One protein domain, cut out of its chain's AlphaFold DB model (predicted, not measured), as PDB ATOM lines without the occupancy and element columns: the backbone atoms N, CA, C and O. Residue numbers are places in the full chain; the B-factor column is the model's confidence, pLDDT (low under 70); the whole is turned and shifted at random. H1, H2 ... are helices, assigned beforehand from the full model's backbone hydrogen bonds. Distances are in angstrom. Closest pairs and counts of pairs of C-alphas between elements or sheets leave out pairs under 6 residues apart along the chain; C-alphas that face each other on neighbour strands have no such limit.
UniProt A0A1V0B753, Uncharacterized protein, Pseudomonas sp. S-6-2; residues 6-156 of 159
ATOM      1  N   ALA A   6      10.118  46.643 -39.527       91.94
ATOM      2  CA  ALA A   6      10.499  46.135 -40.843       91.94
ATOM      3  C   ALA A   6      11.884  45.459 -40.819       91.94
ATOM      4  O   ALA A   6      12.068  44.365 -41.363       91.94
ATOM      5  N   THR A   7      12.856  46.075 -40.145       91.38
ATOM      6  CA  THR A   7      14.198  45.528 -39.915       91.38
ATOM      7  C   THR A   7      14.114  44.249 -39.094       91.38
ATOM      8  O   THR A   7      14.776  43.262 -39.428       91.38
ATOM      9  N   LEU A   8      13.291  44.241 -38.039       93.19
ATOM     10  CA  LEU A   8      13.124  43.068 -37.189       93.19
ATOM     11  C   LEU A   8      12.459  41.908 -37.944       93.19
ATOM     12  O   LEU A   8      12.945  40.781 -37.860       93.19
ATOM     13  N   ALA A   9      11.423  42.178 -38.740       93.62
ATOM     14  CA  ALA A   9      10.755  41.178 -39.573       93.62
ATOM     15  C   ALA A   9      11.711  40.567 -40.610       93.62
ATOM     16  O   ALA A   9      11.790  39.345 -40.747       93.62
ATOM     17  N   LYS A  10      12.510  41.402 -41.289       94.44
ATOM     18  CA  LYS A  10      13.524  40.934 -42.248       94.44
ATOM     19  C   LYS A  10      14.586  40.062 -41.577       94.44
ATOM     20  O   LYS A  10      14.963  39.017 -42.109       94.44
ATOM     21  N   ALA A  11      15.064  40.477 -40.405       93.38
ATOM     22  CA  ALA A  11      16.021  39.707 -39.621       93.38
ATOM     23  C   ALA A  11      15.423  38.374 -39.152       93.38
ATOM     24  O   ALA A  11      16.086  37.343 -39.251       93.38
ATOM     25  N   ARG A  12      14.163  38.374 -38.703       94.25
ATOM     26  CA  ARG A  12      13.448  37.167 -38.281       94.25
ATOM     27  C   ARG A  12      13.331  36.158 -39.417       94.25
ATOM     28  O   ARG A  12      13.696  35.004 -39.225       94.25
ATOM     29  N   ALA A  13      12.917  36.603 -40.602       95.44
ATOM     30  CA  ALA A  13      12.811  35.736 -41.771       95.44
ATOM     31  C   ALA A  13      14.158  35.085 -42.134       95.44
ATOM     32  O   ALA A  13      14.228  33.877 -42.349       95.44
ATOM     33  N   ALA A  14      15.248  35.864 -42.143       93.06
ATOM     34  CA  ALA A  14      16.586  35.342 -42.429       93.06
ATOM     35  C   ALA A  14      17.087  34.360 -41.355       93.06
ATOM     36  O   ALA A  14      17.753  33.372 -41.672       93.06
ATOM     37  N   TRP A  15      16.775  34.633 -40.088       91.94
ATOM     38  CA  TRP A  15      17.121  33.777 -38.958       91.94
ATOM     39  C   TRP A  15      16.383  32.438 -39.017       91.94
ATOM     40  O   TRP A  15      17.019  31.385 -38.977       91.94
ATOM     41  N   ASP A  16      15.060  32.479 -39.168       91.88
ATOM     42  CA  ASP A  16      14.209  31.289 -39.175       91.88
ATOM     43  C   ASP A  16      14.494  30.407 -40.400       91.88
ATOM     44  O   ASP A  16      14.627  29.193 -40.249       91.88
ATOM     45  N   ALA A  17      14.713  30.999 -41.581       91.12
ATOM     46  CA  ALA A  17      15.116  30.255 -42.778       91.12
ATOM     47  C   ALA A  17      16.455  29.520 -42.585       91.12
ATOM     48  O   ALA A  17      16.589  28.356 -42.961       91.12
ATOM     49  N   CYS A  18      17.439  30.169 -41.951       88.06
ATOM     50  CA  CYS A  18      18.725  29.538 -41.659       88.06
ATOM     51  C   CYS A  18      18.578  28.376 -40.668       88.06
ATOM     52  O   CYS A  18      19.176  27.320 -40.866       88.06
ATOM     53  N   LEU A  19      17.784  28.549 -39.606       86.69
ATOM     54  CA  LEU A  19      17.538  27.479 -38.638       86.69
ATOM     55  C   LEU A  19      16.771  26.310 -39.256       86.69
ATOM     56  O   LEU A  19      17.049  25.159 -38.920       86.69
ATOM     57  N   GLN A  20      15.830  26.586 -40.157       86.44
ATOM     58  CA  GLN A  20      15.100  25.554 -40.881       86.44
ATOM     59  C   GLN A  20      16.039  24.738 -41.777       86.44
ATOM     60  O   GLN A  20      16.053  23.514 -41.685       86.44
ATOM     61  N   GLN A  21      16.911  25.403 -42.539       82.06
ATOM     62  CA  GLN A  21      17.920  24.727 -43.356       82.06
ATOM     63  C   GLN A  21      18.884  23.876 -42.506       82.06
ATOM     64  O   GLN A  21      19.240  22.763 -42.891       82.06
ATOM     65  N   GLU A  22      19.300  24.363 -41.330       83.62
ATOM     66  CA  GLU A  22      20.130  23.583 -40.400       83.62
ATOM     67  C   GLU A  22      19.405  22.333 -39.879       83.62
ATOM     68  O   GLU A  22      20.034  21.282 -39.741       83.62
ATOM     69  N   ARG A  23      18.100  22.428 -39.595       82.25
ATOM     70  CA  ARG A  23      17.281  21.286 -39.156       82.25
ATOM     71  C   ARG A  23      17.123  20.256 -40.265       82.25
ATOM     72  O   ARG A  23      17.392  19.085 -40.028       82.25
ATOM     73  N   GLU A  24      16.775  20.687 -41.472       82.44
ATOM     74  CA  GLU A  24      16.631  19.803 -42.634       82.44
ATOM     75  C   GLU A  24      17.940  19.075 -42.952       82.44
ATOM     76  O   GLU A  24      17.944  17.862 -43.164       82.44
ATOM     77  N   ALA A  25      19.072  19.783 -42.891       78.25
ATOM     78  CA  ALA A  25      20.387  19.175 -43.048       78.25
ATOM     79  C   ALA A  25      20.687  18.146 -41.941       78.25
ATOM     80  O   ALA A  25      21.252  17.089 -42.220       78.25
ATOM     81  N   GLN A  26      20.296  18.417 -40.689       78.69
ATOM     82  CA  GLN A  26      20.448  17.463 -39.582       78.69
ATOM     83  C   GLN A  26      19.557  16.229 -39.753       78.69
ATOM     84  O   GLN A  26      20.026  15.113 -39.528       78.69
ATOM     85  N   GLU A  27      18.305  16.398 -40.167       81.81
ATOM     86  CA  GLU A  27      17.389  15.285 -40.429       81.81
ATOM     87  C   GLU A  27      17.875  14.417 -41.591       81.81
ATOM     88  O   GLU A  27      17.931  13.193 -41.466       81.81
ATOM     89  N   ALA A  28      18.286  15.037 -42.700       79.31
ATOM     90  CA  ALA A  28      18.879  14.331 -43.831       79.31
ATOM     91  C   ALA A  28      20.129  13.553 -43.393       79.31
ATOM     92  O   ALA A  28      20.261  12.369 -43.704       79.31
ATOM     93  N   GLN A  29      20.996  14.169 -42.584       77.44
ATOM     94  CA  GLN A  29      22.178  13.509 -42.030       77.44
ATOM     95  C   GLN A  29      21.817  12.295 -41.162       77.44
ATOM     96  O   GLN A  29      22.481  11.260 -41.247       77.44
ATOM     97  N   GLN A  30      20.793  12.402 -40.313       80.88
ATOM     98  CA  GLN A  30      20.340  11.291 -39.474       80.88
ATOM     99  C   GLN A  30      19.817  10.129 -40.324       80.88
ATOM    100  O   GLN A  30      20.237   8.991 -40.108       80.88
ATOM    101  N   ARG A  31      18.978  10.421 -41.328       83.50
ATOM    102  CA  ARG A  31      18.454   9.422 -42.275       83.50
ATOM    103  C   ARG A  31      19.586   8.724 -43.032       83.50
ATOM    104  O   ARG A  31      19.635   7.499 -43.061       83.50
ATOM    105  N   LEU A  32      20.548   9.485 -43.557       81.19
ATOM    106  CA  LEU A  32      21.710   8.939 -44.265       81.19
ATOM    107  C   LEU A  32      22.621   8.110 -43.350       81.19
ATOM    108  O   LEU A  32      23.125   7.067 -43.756       81.19
ATOM    109  N   THR A  33      22.812   8.531 -42.098       82.44
ATOM    110  CA  THR A  33      23.603   7.768 -41.119       82.44
ATOM    111  C   THR A  33      22.939   6.432 -40.784       82.44
ATOM    112  O   THR A  33      23.635   5.428 -40.636       82.44
ATOM    113  N   ALA A  34      21.608   6.405 -40.664       84.88
ATOM    114  CA  ALA A  34      20.852   5.172 -40.464       84.88
ATOM    115  C   ALA A  34      20.982   4.241 -41.680       84.88
ATOM    116  O   ALA A  34      21.435   3.109 -41.521       84.88
ATOM    117  N   ALA A  35      20.736   4.759 -42.887       85.12
ATOM    118  CA  ALA A  35      20.894   4.006 -44.131       85.12
ATOM    119  C   ALA A  35      22.313   3.426 -44.279       85.12
ATOM    120  O   ALA A  35      22.483   2.250 -44.581       85.12
ATOM    121  N   ARG A  36      23.358   4.204 -43.963       85.06
ATOM    122  CA  ARG A  36      24.750   3.725 -43.988       85.06
ATOM    123  C   ARG A  36      24.986   2.548 -43.038       85.06
ATOM    124  O   ARG A  36      25.730   1.634 -43.384       85.06
ATOM    125  N   LYS A  37      24.382   2.545 -41.845       86.81
ATOM    126  CA  LYS A  37      24.492   1.415 -40.902       86.81
ATOM    127  C   LYS A  37      23.806   0.163 -41.439       86.81
ATOM    128  O   LYS A  37      24.342  -0.934 -41.268       86.81
ATOM    129  N   GLU A  38      22.658   0.323 -42.086       89.31
ATOM    130  CA  GLU A  38      21.939  -0.779 -42.728       89.31
ATOM    131  C   GLU A  38      22.763  -1.372 -43.873       89.31
ATOM    132  O   GLU A  38      23.035  -2.572 -43.861       89.31
ATOM    133  N   VAL A  39      23.272  -0.531 -44.781       88.31
ATOM    134  CA  VAL A  39      24.142  -0.957 -45.892       88.31
ATOM    135  C   VAL A  39      25.415  -1.628 -45.371       88.31
ATOM    136  O   VAL A  39      25.789  -2.688 -45.861       88.31
ATOM    137  N   ALA A  40      26.051  -1.090 -44.325       89.00
ATOM    138  CA  ALA A  40      27.236  -1.703 -43.721       89.00
ATOM    139  C   ALA A  40      26.946  -3.077 -43.102       89.00
ATOM    140  O   ALA A  40      27.785  -3.978 -43.159       89.00
ATOM    141  N   THR A  41      25.769  -3.248 -42.500       91.50
ATOM    142  CA  THR A  41      25.342  -4.534 -41.936       91.50
ATOM    143  C   THR A  41      25.045  -5.537 -43.047       91.50
ATOM    144  O   THR A  41      25.460  -6.693 -42.957       91.50
ATOM    145  N   PHE A  42      24.373  -5.090 -44.108       90.69
ATOM    146  CA  PHE A  42      24.104  -5.898 -45.291       90.69
ATOM    147  C   PHE A  42      25.399  -6.347 -45.978       90.69
ATOM    148  O   PHE A  42      25.568  -7.543 -46.198       90.69
ATOM    149  N   HIS A  43      26.345  -5.428 -46.204       92.19
ATOM    150  CA  HIS A  43      27.666  -5.727 -46.759       92.19
ATOM    151  C   HIS A  43      28.351  -6.857 -45.985       92.19
ATOM    152  O   HIS A  43      28.655  -7.888 -46.569       92.19
ATOM    153  N   ARG A  44      28.482  -6.740 -44.653       92.56
ATOM    154  CA  ARG A  44      29.115  -7.790 -43.828       92.56
ATOM    155  C   ARG A  44      28.445  -9.155 -43.974       92.56
ATOM    156  O   ARG A  44      29.136 -10.166 -44.026       92.56
ATOM    157  N   ARG A  45      27.108  -9.193 -44.017       93.75
ATOM    158  CA  ARG A  45      26.356 -10.446 -44.193       93.75
ATOM    159  C   ARG A  45      26.612 -11.064 -45.565       93.75
ATOM    160  O   ARG A  45      26.803 -12.271 -45.642       93.75
ATOM    161  N   MET A  46      26.622 -10.247 -46.617       91.69
ATOM    162  CA  MET A  46      26.868 -10.710 -47.984       91.69
ATOM    163  C   MET A  46      28.312 -11.171 -48.178       91.69
ATOM    164  O   MET A  46      28.520 -12.234 -48.752       91.69
ATOM    165  N   THR A  47      29.292 -10.442 -47.638       93.19
ATOM    166  CA  THR A  47      30.704 -10.850 -47.640       93.19
ATOM    167  C   THR A  47      30.884 -12.186 -46.927       93.19
ATOM    168  O   THR A  47      31.427 -13.113 -47.514       93.19
ATOM    169  N   ALA A  48      30.343 -12.342 -45.714       93.81
ATOM    170  CA  ALA A  48      30.441 -13.601 -44.975       93.81
ATOM    171  C   ALA A  48      29.749 -14.767 -45.702       93.81
ATOM    172  O   ALA A  48      30.247 -15.890 -45.694       93.81
ATOM    173  N   ALA A  49      28.598 -14.526 -46.338       92.62
ATOM    174  CA  ALA A  49      27.933 -15.546 -47.145       92.62
ATOM    175  C   ALA A  49      28.794 -15.955 -48.350       92.62
ATOM    176  O   ALA A  49      28.947 -17.145 -48.598       92.62
ATOM    177  N   TRP A  50      29.390 -14.985 -49.050       92.94
ATOM    178  CA  TRP A  50      30.279 -15.227 -50.188       92.94
ATOM    179  C   TRP A  50      31.534 -16.012 -49.785       92.94
ATOM    180  O   TRP A  50      31.882 -17.006 -50.423       92.94
ATOM    181  N   GLU A  51      32.173 -15.620 -48.683       92.19
ATOM    182  CA  GLU A  51      33.376 -16.264 -48.147       92.19
ATOM    183  C   GLU A  51      33.125 -17.703 -47.669       92.19
ATOM    184  O   GLU A  51      34.021 -18.538 -47.760       92.19
ATOM    185  N   ASN A  52      31.907 -18.033 -47.232       95.31
ATOM    186  CA  ASN A  52      31.547 -19.391 -46.810       95.31
ATOM    187  C   ASN A  52      31.176 -20.338 -47.966       95.31
ATOM    188  O   ASN A  52      31.037 -21.541 -47.741       95.31
ATOM    189  N   LEU A  53      30.993 -19.835 -49.193       93.88
ATOM    190  CA  LEU A  53      30.777 -20.693 -50.361       93.88
ATOM    191  C   LEU A  53      32.068 -21.422 -50.753       93.88
ATOM    192  O   LEU A  53      33.156 -20.842 -50.686       93.88
ATOM    193  N   SER A  54      31.932 -22.666 -51.223       95.75
ATOM    194  CA  SER A  54      33.031 -23.396 -51.862       95.75
ATOM    195  C   SER A  54      33.454 -22.718 -53.169       95.75
ATOM    196  O   SER A  54      32.673 -21.991 -53.786       95.75
ATOM    197  N   GLU A  55      34.681 -22.981 -53.623       93.94
ATOM    198  CA  GLU A  55      35.176 -22.453 -54.904       93.94
ATOM    199  C   GLU A  55      34.276 -22.861 -56.079       93.94
ATOM    200  O   GLU A  55      33.944 -22.029 -56.922       93.94
ATOM    201  N   GLU A  56      33.797 -24.106 -56.084       94.56
ATOM    202  CA  GLU A  56      32.859 -24.635 -57.081       94.56
ATOM    203  C   GLU A  56      31.535 -23.857 -57.084       94.56
ATOM    204  O   GLU A  56      31.031 -23.471 -58.141       94.56
ATOM    205  N   ALA A  57      30.987 -23.561 -55.901       92.94
ATOM    206  CA  ALA A  57      29.764 -22.779 -55.775       92.94
ATOM    207  C   ALA A  57      29.968 -21.324 -56.229       92.94
ATOM    208  O   ALA A  57      29.114 -20.779 -56.929       92.94
ATOM    209  N   ARG A  58      31.108 -20.699 -55.898       93.44
ATOM    210  CA  ARG A  58      31.438 -19.347 -56.386       93.44
ATOM    211  C   ARG A  58      31.593 -19.318 -57.905       93.44
ATOM    212  O   ARG A  58      31.060 -18.410 -58.540       93.44
ATOM    213  N   ALA A  59      32.241 -20.324 -58.496       91.94
ATOM    214  CA  ALA A  59      32.377 -20.454 -59.945       91.94
ATOM    215  C   ALA A  59      31.010 -20.593 -60.635       91.94
ATOM    216  O   ALA A  59      30.755 -19.927 -61.639       91.94
ATOM    217  N   GLN A  60      30.097 -21.382 -60.060       93.44
ATOM    218  CA  GLN A  60      28.736 -21.525 -60.580       93.44
ATOM    219  C   GLN A  60      27.943 -20.212 -60.496       93.44
ATOM    220  O   GLN A  60      27.217 -19.866 -61.432       93.44
ATOM    221  N   VAL A  61      28.088 -19.449 -59.408       91.12
ATOM    222  CA  VAL A  61      27.457 -18.126 -59.277       91.12
ATOM    223  C   VAL A  61      28.036 -17.137 -60.290       91.12
ATOM    224  O   VAL A  61      27.268 -16.441 -60.953       91.12
ATOM    225  N   ALA A  62      29.359 -17.110 -60.474       89.50
ATOM    226  CA  ALA A  62      30.016 -16.258 -61.465       89.50
ATOM    227  C   ALA A  62      29.557 -16.589 -62.894       89.50
ATOM    228  O   ALA A  62      29.210 -15.687 -63.659       89.50
ATOM    229  N   TRP A  63      29.476 -17.878 -63.232       91.62
ATOM    230  CA  TRP A  63      28.932 -18.331 -64.509       91.62
ATOM    231  C   TRP A  63      27.474 -17.886 -64.679       91.62
ATOM    232  O   TRP A  63      27.115 -17.316 -65.706       91.62
ATOM    233  N   THR A  64      26.637 -18.061 -63.652       91.38
ATOM    234  CA  THR A  64      25.219 -17.666 -63.700       91.38
ATOM    235  C   THR A  64      25.057 -16.157 -63.898       91.38
ATOM    236  O   THR A  64      24.228 -15.731 -64.702       91.38
ATOM    237  N   ALA A  65      25.874 -15.341 -63.224       89.25
ATOM    238  CA  ALA A  65      25.866 -13.889 -63.381       89.25
ATOM    239  C   ALA A  65      26.228 -13.458 -64.813       89.25
ATOM    240  O   ALA A  65      25.595 -12.557 -65.350       89.25
ATOM    241  N   GLN A  66      27.177 -14.133 -65.469       88.81
ATOM    242  CA  GLN A  66      27.546 -13.839 -66.864       88.81
ATOM    243  C   GLN A  66      26.430 -14.157 -67.869       88.81
ATOM    244  O   GLN A  66      26.362 -13.535 -68.927       88.81
ATOM    245  N   HIS A  67      25.556 -15.112 -67.544       91.50
ATOM    246  CA  HIS A  67      24.502 -15.599 -68.442       91.50
ATOM    247  C   HIS A  67      23.103 -15.083 -68.072       91.50
ATOM    248  O   HIS A  67      22.124 -15.432 -68.729       91.50
ATOM    249  N   THR A  68      22.995 -14.235 -67.046       92.25
ATOM    250  CA  THR A  68      21.733 -13.623 -66.619       92.25
ATOM    251  C   THR A  68      21.733 -12.144 -66.981       92.25
ATOM    252  O   THR A  68      22.580 -11.377 -66.527       92.25
ATOM    253  N   ALA A  69      20.764 -11.716 -67.790       88.06
ATOM    254  CA  ALA A  69      20.660 -10.322 -68.207       88.06
ATOM    255  C   ALA A  69      20.500  -9.385 -66.994       88.06
ATOM    256  O   ALA A  69      19.610  -9.570 -66.165       88.06
ATOM    257  N   GLY A  70      21.362  -8.368 -66.908       82.06
ATOM    258  CA  GLY A  70      21.352  -7.381 -65.823       82.06
ATOM    259  C   GLY A  70      22.000  -7.845 -64.514       82.06
ATOM    260  O   GLY A  70      22.055  -7.057 -63.572       82.06
ATOM    261  N   ALA A  71      22.512  -9.079 -64.439       83.88
ATOM    262  CA  ALA A  71      23.316  -9.516 -63.305       83.88
ATOM    263  C   ALA A  71      24.753  -8.980 -63.417       83.88
ATOM    264  O   ALA A  71      25.330  -8.902 -64.500       83.88
ATOM    265  N   ALA A  72      25.330  -8.610 -62.276       81.50
ATOM    266  CA  ALA A  72      26.715  -8.166 -62.159       81.50
ATOM    267  C   ALA A  72      27.518  -9.150 -61.288       81.50
ATOM    268  O   ALA A  72      26.920  -9.859 -60.472       81.50
ATOM    269  N   PRO A  73      28.858  -9.193 -61.421       86.88
ATOM    270  CA  PRO A  73      29.708  -9.998 -60.547       86.88
ATOM    271  C   PRO A  73      29.506  -9.643 -59.069       86.88
ATOM    272  O   PRO A  73      29.429  -8.463 -58.710       86.88
ATOM    273  N   VAL A  74      29.452 -10.661 -58.206       86.31
ATOM    274  CA  VAL A  74      29.179 -10.488 -56.770       86.31
ATOM    275  C   VAL A  74      30.282  -9.672 -56.100       86.31
ATOM    276  O   VAL A  74      29.981  -8.775 -55.318       86.31
ATOM    277  N   GLU A  75      31.547  -9.898 -56.451       86.62
ATOM    278  CA  GLU A  75      32.682  -9.148 -55.909       86.62
ATOM    279  C   GLU A  75      32.613  -7.657 -56.255       86.62
ATOM    280  O   GLU A  75      32.860  -6.814 -55.394       86.62
ATOM    281  N   ALA A  76      32.211  -7.312 -57.481       87.06
ATOM    282  CA  ALA A  76      32.031  -5.919 -57.890       87.06
ATOM    283  C   ALA A  76      30.878  -5.249 -57.121       87.06
ATOM    284  O   ALA A  76      30.978  -4.084 -56.722       87.06
ATOM    285  N   ALA A  77      29.797  -5.991 -56.856       86.38
ATOM    286  CA  ALA A  77      28.696  -5.515 -56.026       86.38
ATOM    287  C   ALA A  77      29.119  -5.327 -54.556       86.38
ATOM    288  O   ALA A  77      28.765  -4.319 -53.945       86.38
ATOM    289  N   LEU A  78      29.913  -6.246 -53.992       89.19
ATOM    290  CA  LEU A  78      30.470  -6.121 -52.640       89.19
ATOM    291  C   LEU A  78      31.398  -4.906 -52.517       89.19
ATOM    292  O   LEU A  78      31.244  -4.130 -51.576       89.19
ATOM    293  N   LEU A  79      32.280  -4.688 -53.496       88.12
ATOM    294  CA  LEU A  79      33.133  -3.497 -53.560       88.12
ATOM    295  C   LEU A  79      32.302  -2.214 -53.620       88.12
ATOM    296  O   LEU A  79      32.550  -1.292 -52.853       88.12
ATOM    297  N   THR A  80      31.251  -2.180 -54.442       86.81
ATOM    298  CA  THR A  80      30.343  -1.022 -54.520       86.81
ATOM    299  C   THR A  80      29.660  -0.746 -53.174       86.81
ATOM    300  O   THR A  80      29.518   0.406 -52.757       86.81
ATOM    301  N   LEU A  81      29.239  -1.795 -52.456       86.12
ATOM    302  CA  LEU A  81      28.652  -1.662 -51.120       86.12
ATOM    303  C   LEU A  81      29.675  -1.140 -50.104       86.12
ATOM    304  O   LEU A  81      29.337  -0.264 -49.306       86.12
ATOM    305  N   GLN A  82      30.913  -1.636 -50.143       87.06
ATOM    306  CA  GLN A  82      32.004  -1.138 -49.310       87.06
ATOM    307  C   GLN A  82      32.289   0.339 -49.603       87.06
ATOM    308  O   GLN A  82      32.275   1.158 -48.684       87.06
ATOM    309  N   GLU A  83      32.455   0.700 -50.876       84.12
ATOM    310  CA  GLU A  83      32.673   2.079 -51.305       84.12
ATOM    311  C   GLU A  83      31.523   2.976 -50.863       84.12
ATOM    312  O   GLU A  83      31.776   4.040 -50.316       84.12
ATOM    313  N   THR A  84      30.265   2.549 -50.983       82.56
ATOM    314  CA  THR A  84      29.099   3.321 -50.510       82.56
ATOM    315  C   THR A  84      29.153   3.550 -48.995       82.56
ATOM    316  O   THR A  84      28.826   4.627 -48.493       82.56
ATOM    317  N   VAL A  85      29.605   2.552 -48.235       82.50
ATOM    318  CA  VAL A  85      29.803   2.680 -46.788       82.50
ATOM    319  C   VAL A  85      30.980   3.598 -46.465       82.50
ATOM    320  O   VAL A  85      30.957   4.233 -45.414       82.50
ATOM    321  N   GLU A  86      31.994   3.697 -47.317       78.69
ATOM    322  CA  GLU A  86      33.207   4.482 -47.068       78.69
ATOM    323  C   GLU A  86      33.128   5.922 -47.594       78.69
ATOM    324  O   GLU A  86      33.513   6.831 -46.867       78.69
ATOM    325  N   THR A  87      32.590   6.145 -48.796       68.75
ATOM    326  CA  THR A  87      32.536   7.439 -49.511       68.75
ATOM    327  C   THR A  87      31.316   8.287 -49.203       68.75
ATOM    328  O   THR A  87      31.356   9.491 -49.463       68.75
ATOM    329  N   VAL A  88      30.272   7.750 -48.556       60.00
ATOM    330  CA  VAL A  88      29.237   8.585 -47.914       60.00
ATOM    331  C   VAL A  88      29.832   9.208 -46.636       60.00
ATOM    332  O   VAL A  88      29.412   8.981 -45.496       60.00
ATOM    333  N   LEU A  89      30.885   9.999 -46.839       51.97
ATOM    334  CA  LEU A  89      31.421  11.005 -45.946       51.97
ATOM    335  C   LEU A  89      30.698  12.297 -46.291       51.97
ATOM    336  O   LEU A  89      31.261  13.212 -46.884       51.97
ATOM    337  N   PHE A  90      29.438  12.407 -45.880       51.00
ATOM    338  CA  PHE A  90      28.979  13.750 -45.578       51.00
ATOM    339  C   PHE A  90      29.783  14.191 -44.362       51.00
ATOM    340  O   PHE A  90      29.626  13.626 -43.271       51.00
ATOM    341  N   GLU A  91      30.698  15.145 -44.572       47.09
ATOM    342  CA  GLU A  91      31.288  15.904 -43.479       47.09
ATOM    343  C   GLU A  91      30.127  16.294 -42.578       47.09
ATOM    344  O   GLU A  91      29.251  17.045 -43.004       47.09
ATOM    345  N   VAL A  92      30.087  15.713 -41.371       45.66
ATOM    346  CA  VAL A  92      29.105  16.037 -40.337       45.66
ATOM    347  C   VAL A  92      28.949  17.539 -40.387       45.66
ATOM    348  O   VAL A  92      29.934  18.204 -40.055       45.66
ATOM    349  N   GLY A  93      27.795  18.039 -40.856       42.25
ATOM    350  CA  GLY A  93      27.530  19.466 -41.002       42.25
ATOM    351  C   GLY A  93      28.017  20.128 -39.728       42.25
ATOM    352  O   GLY A  93      27.452  19.869 -38.671       42.25
ATOM    353  N   ARG A  94      29.196  20.760 -39.841       45.66
ATOM    354  CA  ARG A  94      30.239  20.869 -38.800       45.66
ATOM    355  C   ARG A  94      29.880  20.199 -37.468       45.66
ATOM    356  O   ARG A  94      29.085  20.779 -36.726       45.66
ATOM    357  N   LYS A  95      30.562  19.086 -37.105       40.53
ATOM    358  CA  LYS A  95      30.707  18.595 -35.704       40.53
ATOM    359  C   LYS A  95      30.528  19.790 -34.793       40.53
ATOM    360  O   LYS A  95      31.366  20.682 -34.936       40.53
ATOM    361  N   ARG A  96      29.458  19.829 -33.976       44.66
ATOM    362  CA  ARG A  96      29.160  20.889 -32.994       44.66
ATOM    363  C   ARG A  96      30.486  21.464 -32.502       44.66
ATOM    364  O   ARG A  96      31.097  20.896 -31.599       44.66
ATOM    365  N   ARG A  97      31.013  22.513 -33.152       41.59
ATOM    366  CA  ARG A  97      32.292  23.089 -32.740       41.59
ATOM    367  C   ARG A  97      31.881  23.826 -31.495       41.59
ATOM    368  O   ARG A  97      31.184  24.829 -31.603       41.59
ATOM    369  N   GLY A  98      32.168  23.198 -30.359       36.88
ATOM    370  CA  GLY A  98      31.609  23.526 -29.062       36.88
ATOM    371  C   GLY A  98      31.608  25.022 -28.826       36.88
ATOM    372  O   GLY A  98      32.625  25.605 -28.469       36.88
ATOM    373  N   HIS A  99      30.448  25.637 -29.007       42.28
ATOM    374  CA  HIS A  99      30.110  26.905 -28.403       42.28
ATOM    375  C   HIS A  99      28.785  26.657 -27.693       42.28
ATOM    376  O   HIS A  99      27.720  26.618 -28.300       42.28
ATOM    377  N   TYR A 100      28.915  26.405 -26.392       43.22
ATOM    378  CA  TYR A 100      27.901  26.031 -25.404       43.22
ATOM    379  C   TYR A 100      26.686  26.980 -25.294       43.22
ATOM    380  O   TYR A 100      25.863  26.807 -24.407       43.22
ATOM    381  N   SER A 101      26.534  27.977 -26.171       55.28
ATOM    382  CA  SER A 101      25.437  28.949 -26.104       55.28
ATOM    383  C   SER A 101      24.129  28.474 -26.746       55.28
ATOM    384  O   SER A 101      23.100  29.096 -26.512       55.28
ATOM    385  N   GLY A 102      24.137  27.417 -27.574       68.19
ATOM    386  CA  GLY A 102      22.931  26.970 -28.299       68.19
ATOM    387  C   GLY A 102      22.437  27.955 -29.372       68.19
ATOM    388  O   GLY A 102      21.308  27.839 -29.838       68.19
ATOM    389  N   VAL A 103      23.286  28.915 -29.753       78.75
ATOM    390  CA  VAL A 103      23.011  29.988 -30.723       78.75
ATOM    391  C   VAL A 103      23.742  29.684 -32.030       78.75
ATOM    392  O   VAL A 103      24.963  29.489 -32.010       78.75
ATOM    393  N   SER A 104      23.030  29.686 -33.161       83.75
ATOM    394  CA  SER A 104      23.643  29.480 -34.480       83.75
ATOM    395  C   SER A 104      24.423  30.721 -34.929       83.75
ATOM    396  O   SER A 104      23.882  31.817 -35.077       83.75
ATOM    397  N   LEU A 105      25.727  30.546 -35.176       87.06
ATOM    398  CA  LEU A 105      26.554  31.594 -35.781       87.06
ATOM    399  C   LEU A 105      26.189  31.833 -37.250       87.06
ATOM    400  O   LEU A 105      26.360  32.951 -37.727       87.06
ATOM    401  N   GLU A 106      25.716  30.809 -37.966       86.44
ATOM    402  CA  GLU A 106      25.284  30.968 -39.357       86.44
ATOM    403  C   GLU A 106      23.983  31.770 -39.429       86.44
ATOM    404  O   GLU A 106      23.877  32.641 -40.287       86.44
ATOM    405  N   ALA A 107      23.067  31.594 -38.470       89.38
ATOM    406  CA  ALA A 107      21.868  32.425 -38.365       89.38
ATOM    407  C   ALA A 107      22.225  33.905 -38.121       89.38
ATOM    408  O   ALA A 107      21.690  34.790 -38.787       89.38
ATOM    409  N   ILE A 108      23.218  34.190 -37.265       90.25
ATOM    410  CA  ILE A 108      23.744  35.559 -37.090       90.25
ATOM    411  C   ILE A 108      24.343  36.094 -38.403       90.25
ATOM    412  O   ILE A 108      24.112  37.251 -38.756       90.25
ATOM    413  N   ARG A 109      25.088  35.274 -39.163       88.81
ATOM    414  CA  ARG A 109      25.607  35.678 -40.486       88.81
ATOM    415  C   ARG A 109      24.493  35.916 -41.499       88.81
ATOM    416  O   ARG A 109      24.606  36.837 -42.302       88.81
ATOM    417  N   ALA A 110      23.437  35.108 -41.478       89.94
ATOM    418  CA  ALA A 110      22.283  35.267 -42.352       89.94
ATOM    419  C   ALA A 110      21.578  36.601 -42.081       89.94
ATOM    420  O   ALA A 110      21.335  37.353 -43.024       89.94
ATOM    421  N   VAL A 111      21.369  36.950 -40.805       93.06
ATOM    422  CA  VAL A 111      20.845  38.267 -40.408       93.06
ATOM    423  C   VAL A 111      21.779  39.391 -40.852       93.06
ATOM    424  O   VAL A 111      21.318  40.355 -41.458       93.06
ATOM    425  N   ALA A 112      23.090  39.265 -40.626       91.06
ATOM    426  CA  ALA A 112      24.060  40.269 -41.064       91.06
ATOM    427  C   ALA A 112      23.986  40.519 -42.581       91.06
ATOM    428  O   ALA A 112      23.937  41.669 -43.010       91.06
ATOM    429  N   ARG A 113      23.904  39.452 -43.392       90.00
ATOM    430  CA  ARG A 113      23.728  39.547 -44.852       90.00
ATOM    431  C   ARG A 113      22.396  40.193 -45.228       90.00
ATOM    432  O   ARG A 113      22.379  41.089 -46.065       90.00
ATOM    433  N   ALA A 114      21.299  39.782 -44.593       92.19
ATOM    434  CA  ALA A 114      19.972  40.335 -44.857       92.19
ATOM    435  C   ALA A 114      19.896  41.838 -44.546       92.19
ATOM    436  O   ALA A 114      19.215  42.587 -45.248       92.19
ATOM    437  N   LEU A 115      20.622  42.291 -43.524       90.00
ATOM    438  CA  LEU A 115      20.702  43.696 -43.123       90.00
ATOM    439  C   LEU A 115      21.853  44.468 -43.788       90.00
ATOM    440  O   LEU A 115      22.030  45.646 -43.492       90.00
ATOM    441  N   VAL A 116      22.615  43.834 -44.686       87.81
ATOM    442  CA  VAL A 116      23.765  44.436 -45.392       87.81
ATOM    443  C   VAL A 116      24.820  44.990 -44.414       87.81
ATOM    444  O   VAL A 116      25.481  45.996 -44.666       87.81
ATOM    445  N   ILE A 117      24.993  44.318 -43.275       84.31
ATOM    446  CA  ILE A 117      25.983  44.674 -42.257       84.31
ATOM    447  C   ILE A 117      27.342  44.122 -42.684       84.31
ATOM    448  O   ILE A 117      27.487  42.927 -42.961       84.31
ATOM    449  N   ARG A 118      28.353  44.995 -42.758       70.06
ATOM    450  CA  ARG A 118      29.679  44.613 -43.256       70.06
ATOM    451  C   ARG A 118      30.463  43.841 -42.199       70.06
ATOM    452  O   ARG A 118      30.469  44.168 -41.016       70.06
ATOM    453  N   SER A 119      31.194  42.829 -42.658       64.38
ATOM    454  CA  SER A 119      32.249  42.201 -41.871       64.38
ATOM    455  C   SER A 119      33.443  43.151 -41.809       64.38
ATOM    456  O   SER A 119      34.182  43.294 -42.782       64.38
ATOM    457  N   TYR A 120      33.670  43.757 -40.652       60.41
ATOM    458  CA  TYR A 120      34.939  44.407 -40.360       60.41
ATOM    459  C   TYR A 120      35.917  43.303 -39.964       60.41
ATOM    460  O   TYR A 120      35.652  42.546 -39.031       60.41
ATOM    461  N   GLY A 121      37.012  43.155 -40.715       56.12
ATOM    462  CA  GLY A 121      38.043  42.163 -40.414       56.12
ATOM    463  C   GLY A 121      38.456  42.194 -38.936       56.12
ATOM    464  O   GLY A 121      38.305  43.213 -38.268       56.12
ATOM    465  N   SER A 122      38.953  41.057 -38.439       53.88
ATOM    466  CA  SER A 122      39.362  40.795 -37.049       53.88
ATOM    467  C   SER A 122      39.869  42.033 -36.286       53.88
ATOM    468  O   SER A 122      41.072  42.291 -36.239       53.88
ATOM    469  N   SER A 123      38.972  42.768 -35.626       54.28
ATOM    470  CA  SER A 123      39.357  43.842 -34.715       54.28
ATOM    471  C   SER A 123      39.177  43.339 -33.283       54.28
ATOM    472  O   SER A 123      38.064  43.109 -32.812       54.28
ATOM    473  N   GLN A 124      40.285  43.090 -32.580       58.47
ATOM    474  CA  GLN A 124      40.283  42.773 -31.145       58.47
ATOM    475  C   GLN A 124      40.081  44.058 -30.317       58.47
ATOM    476  O   GLN A 124      40.850  44.356 -29.410       58.47
ATOM    477  N   ARG A 125      39.078  44.877 -30.661       66.00
ATOM    478  CA  ARG A 125      38.793  46.133 -29.952       66.00
ATOM    479  C   ARG A 125      37.954  45.866 -28.699       66.00
ATOM    480  O   ARG A 125      37.082  44.993 -28.696       66.00
ATOM    481  N   ALA A 126      38.197  46.643 -27.641       61.59
ATOM    482  CA  ALA A 126      37.411  46.581 -26.407       61.59
ATOM    483  C   ALA A 126      35.936  46.938 -26.677       61.59
ATOM    484  O   ALA A 126      35.043  46.156 -26.349       61.59
ATOM    485  N   ASN A 127      35.688  48.034 -27.401       68.50
ATOM    486  CA  ASN A 127      34.340  48.494 -27.739       68.50
ATOM    487  C   ASN A 127      33.825  47.882 -29.056       68.50
ATOM    488  O   ASN A 127      34.597  47.766 -30.013       68.50
ATOM    489  N   PRO A 128      32.540  47.480 -29.124       65.12
ATOM    490  CA  PRO A 128      31.928  47.014 -30.363       65.12
ATOM    491  C   PRO A 128      31.807  48.151 -31.378       65.12
ATOM    492  O   PRO A 128      31.533  49.297 -31.021       65.12
ATOM    493  N   LEU A 129      31.985  47.829 -32.658       77.00
ATOM    494  CA  LEU A 129      31.680  48.771 -33.736       77.00
ATOM    495  C   LEU A 129      30.161  49.057 -33.774       77.00
ATOM    496  O   LEU A 129      29.375  48.233 -33.289       77.00
ATOM    497  N   PRO A 130      29.713  50.190 -34.350       76.81
ATOM    498  CA  PRO A 130      28.284  50.517 -34.450       76.81
ATOM    499  C   PRO A 130      27.458  49.393 -35.091       76.81
ATOM    500  O   PRO A 130      26.400  49.021 -34.588       76.81
ATOM    501  N   ASP A 131      28.011  48.770 -36.127       82.38
ATOM    502  CA  ASP A 131      27.422  47.639 -36.841       82.38
ATOM    503  C   ASP A 131      27.372  46.349 -36.006       82.38
ATOM    504  O   ASP A 131      26.367  45.639 -36.027       82.38
ATOM    505  N   GLU A 132      28.410  46.065 -35.204       85.19
ATOM    506  CA  GLU A 132      28.394  44.951 -34.242       85.19
ATOM    507  C   GLU A 132      27.322  45.169 -33.168       85.19
ATOM    508  O   GLU A 132      26.629  44.229 -32.781       85.19
ATOM    509  N   SER A 133      27.168  46.412 -32.705       86.62
ATOM    510  CA  SER A 133      26.184  46.793 -31.688       86.62
ATOM    511  C   SER A 133      24.758  46.686 -32.226       86.62
ATOM    512  O   SER A 133      23.887  46.132 -31.553       86.62
ATOM    513  N   ARG A 134      24.524  47.152 -33.461       88.38
ATOM    514  CA  ARG A 134      23.233  47.032 -34.150       88.38
ATOM    515  C   ARG A 134      22.873  45.568 -34.393       88.38
ATOM    516  O   ARG A 134      21.766  45.158 -34.056       88.38
ATOM    517  N   LEU A 135      23.807  44.771 -34.917       90.38
ATOM    518  CA  LEU A 135      23.590  43.340 -35.145       90.38
ATOM    519  C   LEU A 135      23.339  42.590 -33.831       90.38
ATOM    520  O   LEU A 135      22.446  41.752 -33.772       90.38
ATOM    521  N   LEU A 136      24.072  42.920 -32.763       91.38
ATOM    522  CA  LEU A 136      23.834  42.359 -31.433       91.38
ATOM    523  C   LEU A 136      22.431  42.682 -30.923       91.38
ATOM    524  O   LEU A 136      21.765  41.780 -30.428       91.38
ATOM    525  N   ALA A 137      21.987  43.936 -31.032       91.94
ATOM    526  CA  ALA A 137      20.660  44.343 -30.580       91.94
ATOM    527  C   ALA A 137      19.551  43.605 -31.347       91.94
ATOM    528  O   ALA A 137      18.645  43.054 -30.724       91.94
ATOM    529  N   VAL A 138      19.667  43.518 -32.678       93.38
ATOM    530  CA  VAL A 138      18.706  42.788 -33.518       93.38
ATOM    531  C   VAL A 138      18.706  41.299 -33.184       93.38
ATOM    532  O   VAL A 138      17.656  40.740 -32.892       93.38
ATOM    533  N   CYS A 139      19.867  40.640 -33.165       92.06
ATOM    534  CA  CYS A 139      19.926  39.210 -32.864       92.06
ATOM    535  C   CYS A 139      19.488  38.895 -31.426       92.06
ATOM    536  O   CYS A 139      18.869  37.858 -31.218       92.06
ATOM    537  N   LYS A 140      19.736  39.777 -30.446       92.69
ATOM    538  CA  LYS A 140      19.218  39.615 -29.077       92.69
ATOM    539  C   LYS A 140      17.698  39.710 -28.990       92.69
ATOM    540  O   LYS A 140      17.120  39.052 -28.133       92.69
ATOM    541  N   ALA A 141      17.064  40.500 -29.857       91.81
ATOM    542  CA  ALA A 141      15.607  40.539 -29.956       91.81
ATOM    543  C   ALA A 141      15.029  39.227 -30.522       91.81
ATOM    544  O   ALA A 141      13.879  38.898 -30.248       91.81
ATOM    545  N   LEU A 142      15.823  38.457 -31.277       90.31
ATOM    546  CA  LEU A 142      15.433  37.147 -31.814       90.31
ATOM    547  C   LEU A 142      15.750  35.995 -30.846       90.31
ATOM    548  O   LEU A 142      14.939  35.086 -30.687       90.31
ATOM    549  N   ASP A 143      16.919  36.037 -30.204       89.50
ATOM    550  CA  ASP A 143      17.372  35.078 -29.194       89.50
ATOM    551  C   ASP A 143      18.200  35.799 -28.117       89.50
ATOM    552  O   ASP A 143      19.336  36.228 -28.345       89.50
ATOM    553  N   ALA A 144      17.644  35.895 -26.908       89.00
ATOM    554  CA  ALA A 144      18.249  36.612 -25.786       89.00
ATOM    555  C   ALA A 144      19.633  36.070 -25.370       89.00
ATOM    556  O   ALA A 144      20.416  36.788 -24.741       89.00
ATOM    557  N   ARG A 145      19.964  34.824 -25.740       88.12
ATOM    558  CA  ARG A 145      21.256  34.185 -25.442       88.12
ATOM    559  C   ARG A 145      22.384  34.684 -26.342       88.12
ATOM    560  O   ARG A 145      23.547  34.370 -26.084       88.12
ATOM    561  N   VAL A 146      22.080  35.439 -27.404       88.75
ATOM    562  CA  VAL A 146      23.097  35.995 -28.303       88.75
ATOM    563  C   VAL A 146      24.015  36.941 -27.529       88.75
ATOM    564  O   VAL A 146      23.596  37.945 -26.951       88.75
ATOM    565  N   THR A 147      25.312  36.643 -27.556       88.38
ATOM    566  CA  THR A 147      26.351  37.479 -26.947       88.38
ATOM    567  C   THR A 147      27.132  38.255 -28.002       88.38
ATOM    568  O   THR A 147      27.219  37.855 -29.166       88.38
ATOM    569  N   LEU A 148      27.804  39.332 -27.582       86.88
ATOM    570  CA  LEU A 148      28.717  40.081 -28.454       86.88
ATOM    571  C   LEU A 148      29.821  39.181 -29.039       86.88
ATOM    572  O   LEU A 148      30.230  39.343 -30.188       86.88
ATOM    573  N   ARG A 149      30.273  38.178 -28.275       85.31
ATOM    574  CA  ARG A 149      31.251  37.190 -28.745       85.31
ATOM    575  C   ARG A 149      30.706  36.360 -29.909       85.31
ATOM    576  O   ARG A 149      31.464  36.082 -30.838       85.31
ATOM    577  N   ASN A 150      29.422  35.986 -29.885       86.44
ATOM    578  CA  ASN A 150      28.788  35.288 -31.007       86.44
ATOM    579  C   ASN A 150      28.793  36.170 -32.260       86.44
ATOM    580  O   ASN A 150      29.235  35.714 -33.309       86.44
ATOM    581  N   VAL A 151      28.398  37.440 -32.130       87.31
ATOM    582  CA  VAL A 151      28.378  38.410 -33.237       87.31
ATOM    583  C   VAL A 151      29.766  38.603 -33.849       87.31
ATOM    584  O   VAL A 151      29.941  38.421 -35.051       87.31
ATOM    585  N   ARG A 152      30.789  38.854 -33.024       84.81
ATOM    586  CA  ARG A 152      32.176  38.989 -33.499       84.81
ATOM    587  C   ARG A 152      32.674  37.724 -34.195       84.81
ATOM    588  O   ARG A 152      33.332  37.801 -35.225       84.81
ATOM    589  N   ASN A 153      32.361  36.543 -33.665       82.94
ATOM    590  CA  ASN A 153      32.750  35.279 -34.296       82.94
ATOM    591  C   ASN A 153      31.987  34.991 -35.598       82.94
ATOM    592  O   ASN A 153      32.536  34.351 -36.496       82.94
ATOM    593  N   ALA A 154      30.740  35.444 -35.707       83.25
ATOM    594  CA  ALA A 154      29.966  35.364 -36.938       83.25
ATOM    595  C   ALA A 154      30.571  36.274 -38.018       83.25
ATOM    596  O   ALA A 154      30.748  35.826 -39.148       83.25
ATOM    597  N   LEU A 155      30.972  37.495 -37.660       83.06
ATOM    598  CA  LEU A 155      31.532  38.468 -38.601       83.06
ATOM    599  C   LEU A 155      33.013  38.256 -38.943       83.06
ATOM    600  O   LEU A 155      33.489  38.861 -39.889       83.06
ATOM    601  N   LYS A 156      33.763  37.401 -38.237       79.06
ATOM    602  CA  LYS A 156      35.143  37.080 -38.637       79.06
ATOM    603  C   LYS A 156      35.165  36.453 -40.036       79.06
ATOM    604  O   LYS A 156      34.654  35.345 -40.222       79.06
TER     605      LYS A 156
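Overview. This is residues 6 to 156 of the 159 residues of an uncharacterized protein of Pseudomonas sp. S-6-2 (UniProt A0A1V0B753). One long helix, H1, makes the length of a rod: the short helices H4, H5 and H6 cluster near its first residues, and at its other end H2 turns the chain back so that H3 runs beside H1. Residues 88 to 104, with no named element, lead from the end of H3, partway along H1, to H4 in the cluster near the first residues of H1. The printed part has 151 residues, with six named helices, H1 to H6 in order, and no named strand; the class is all helix. It is extended, with a radius of gyration of the C-alphas of 25.8 A and spans of 79 by 30 by 24 A.

Arrangement. Start with H1, residues 6 to 52; its residues 36 to 47 alone touch H3, residues 74 to 87, at a shallow tilt of 31 degrees, opposite ways, closest at the C-alphas of Arg 36 and Val 85, 5.9 A. H2, residues 55 to 67, is close to H1 but not clearly touching, with the C-alphas of Trp 50 and Arg 58 closest at 7.5 A. Look at residues 10 to 19 of H1, which alone touch H4, residues 105 to 114, at a steep tilt of 44 degrees, closest at the C-alphas of Trp 15 and Ala 107, 5.0 A. H5, residues 130 to 142, touches H1 with residues 138 to 142 alone, closest at the C-alphas of Leu 8 and Val 138, 6.7 A. H6, residues 148 to 155, touches H4, closest at the C-alphas of Leu 105 and Ala 154, 5.2 A. H1 and H6 are apart. In H1 to H6 every O i to N i+4 pair is within hydrogen-bond range.

Along the chain. Find C-alpha 6 at (10.499, 46.135, -40.843); from there H1 runs 69.1 A to C-alpha 52 at (31.547, -19.391, -46.810). H2 measures 18.6 A, H3 19.6 A, H4 14.2 A and H5 18.7 A; H6, 10.7 A, ends at C-alpha 155, (31.532, 38.468, -38.601).

Size, cuts and confidence. The farthest C-alphas, of Glu 56 and Asn 127, are 78.8 A apart. The printed part has no cut. The links H3 to H4 and H4 to H5 are long, and pLDDT is under 70 at residues 87 to 102 and 119 to 128.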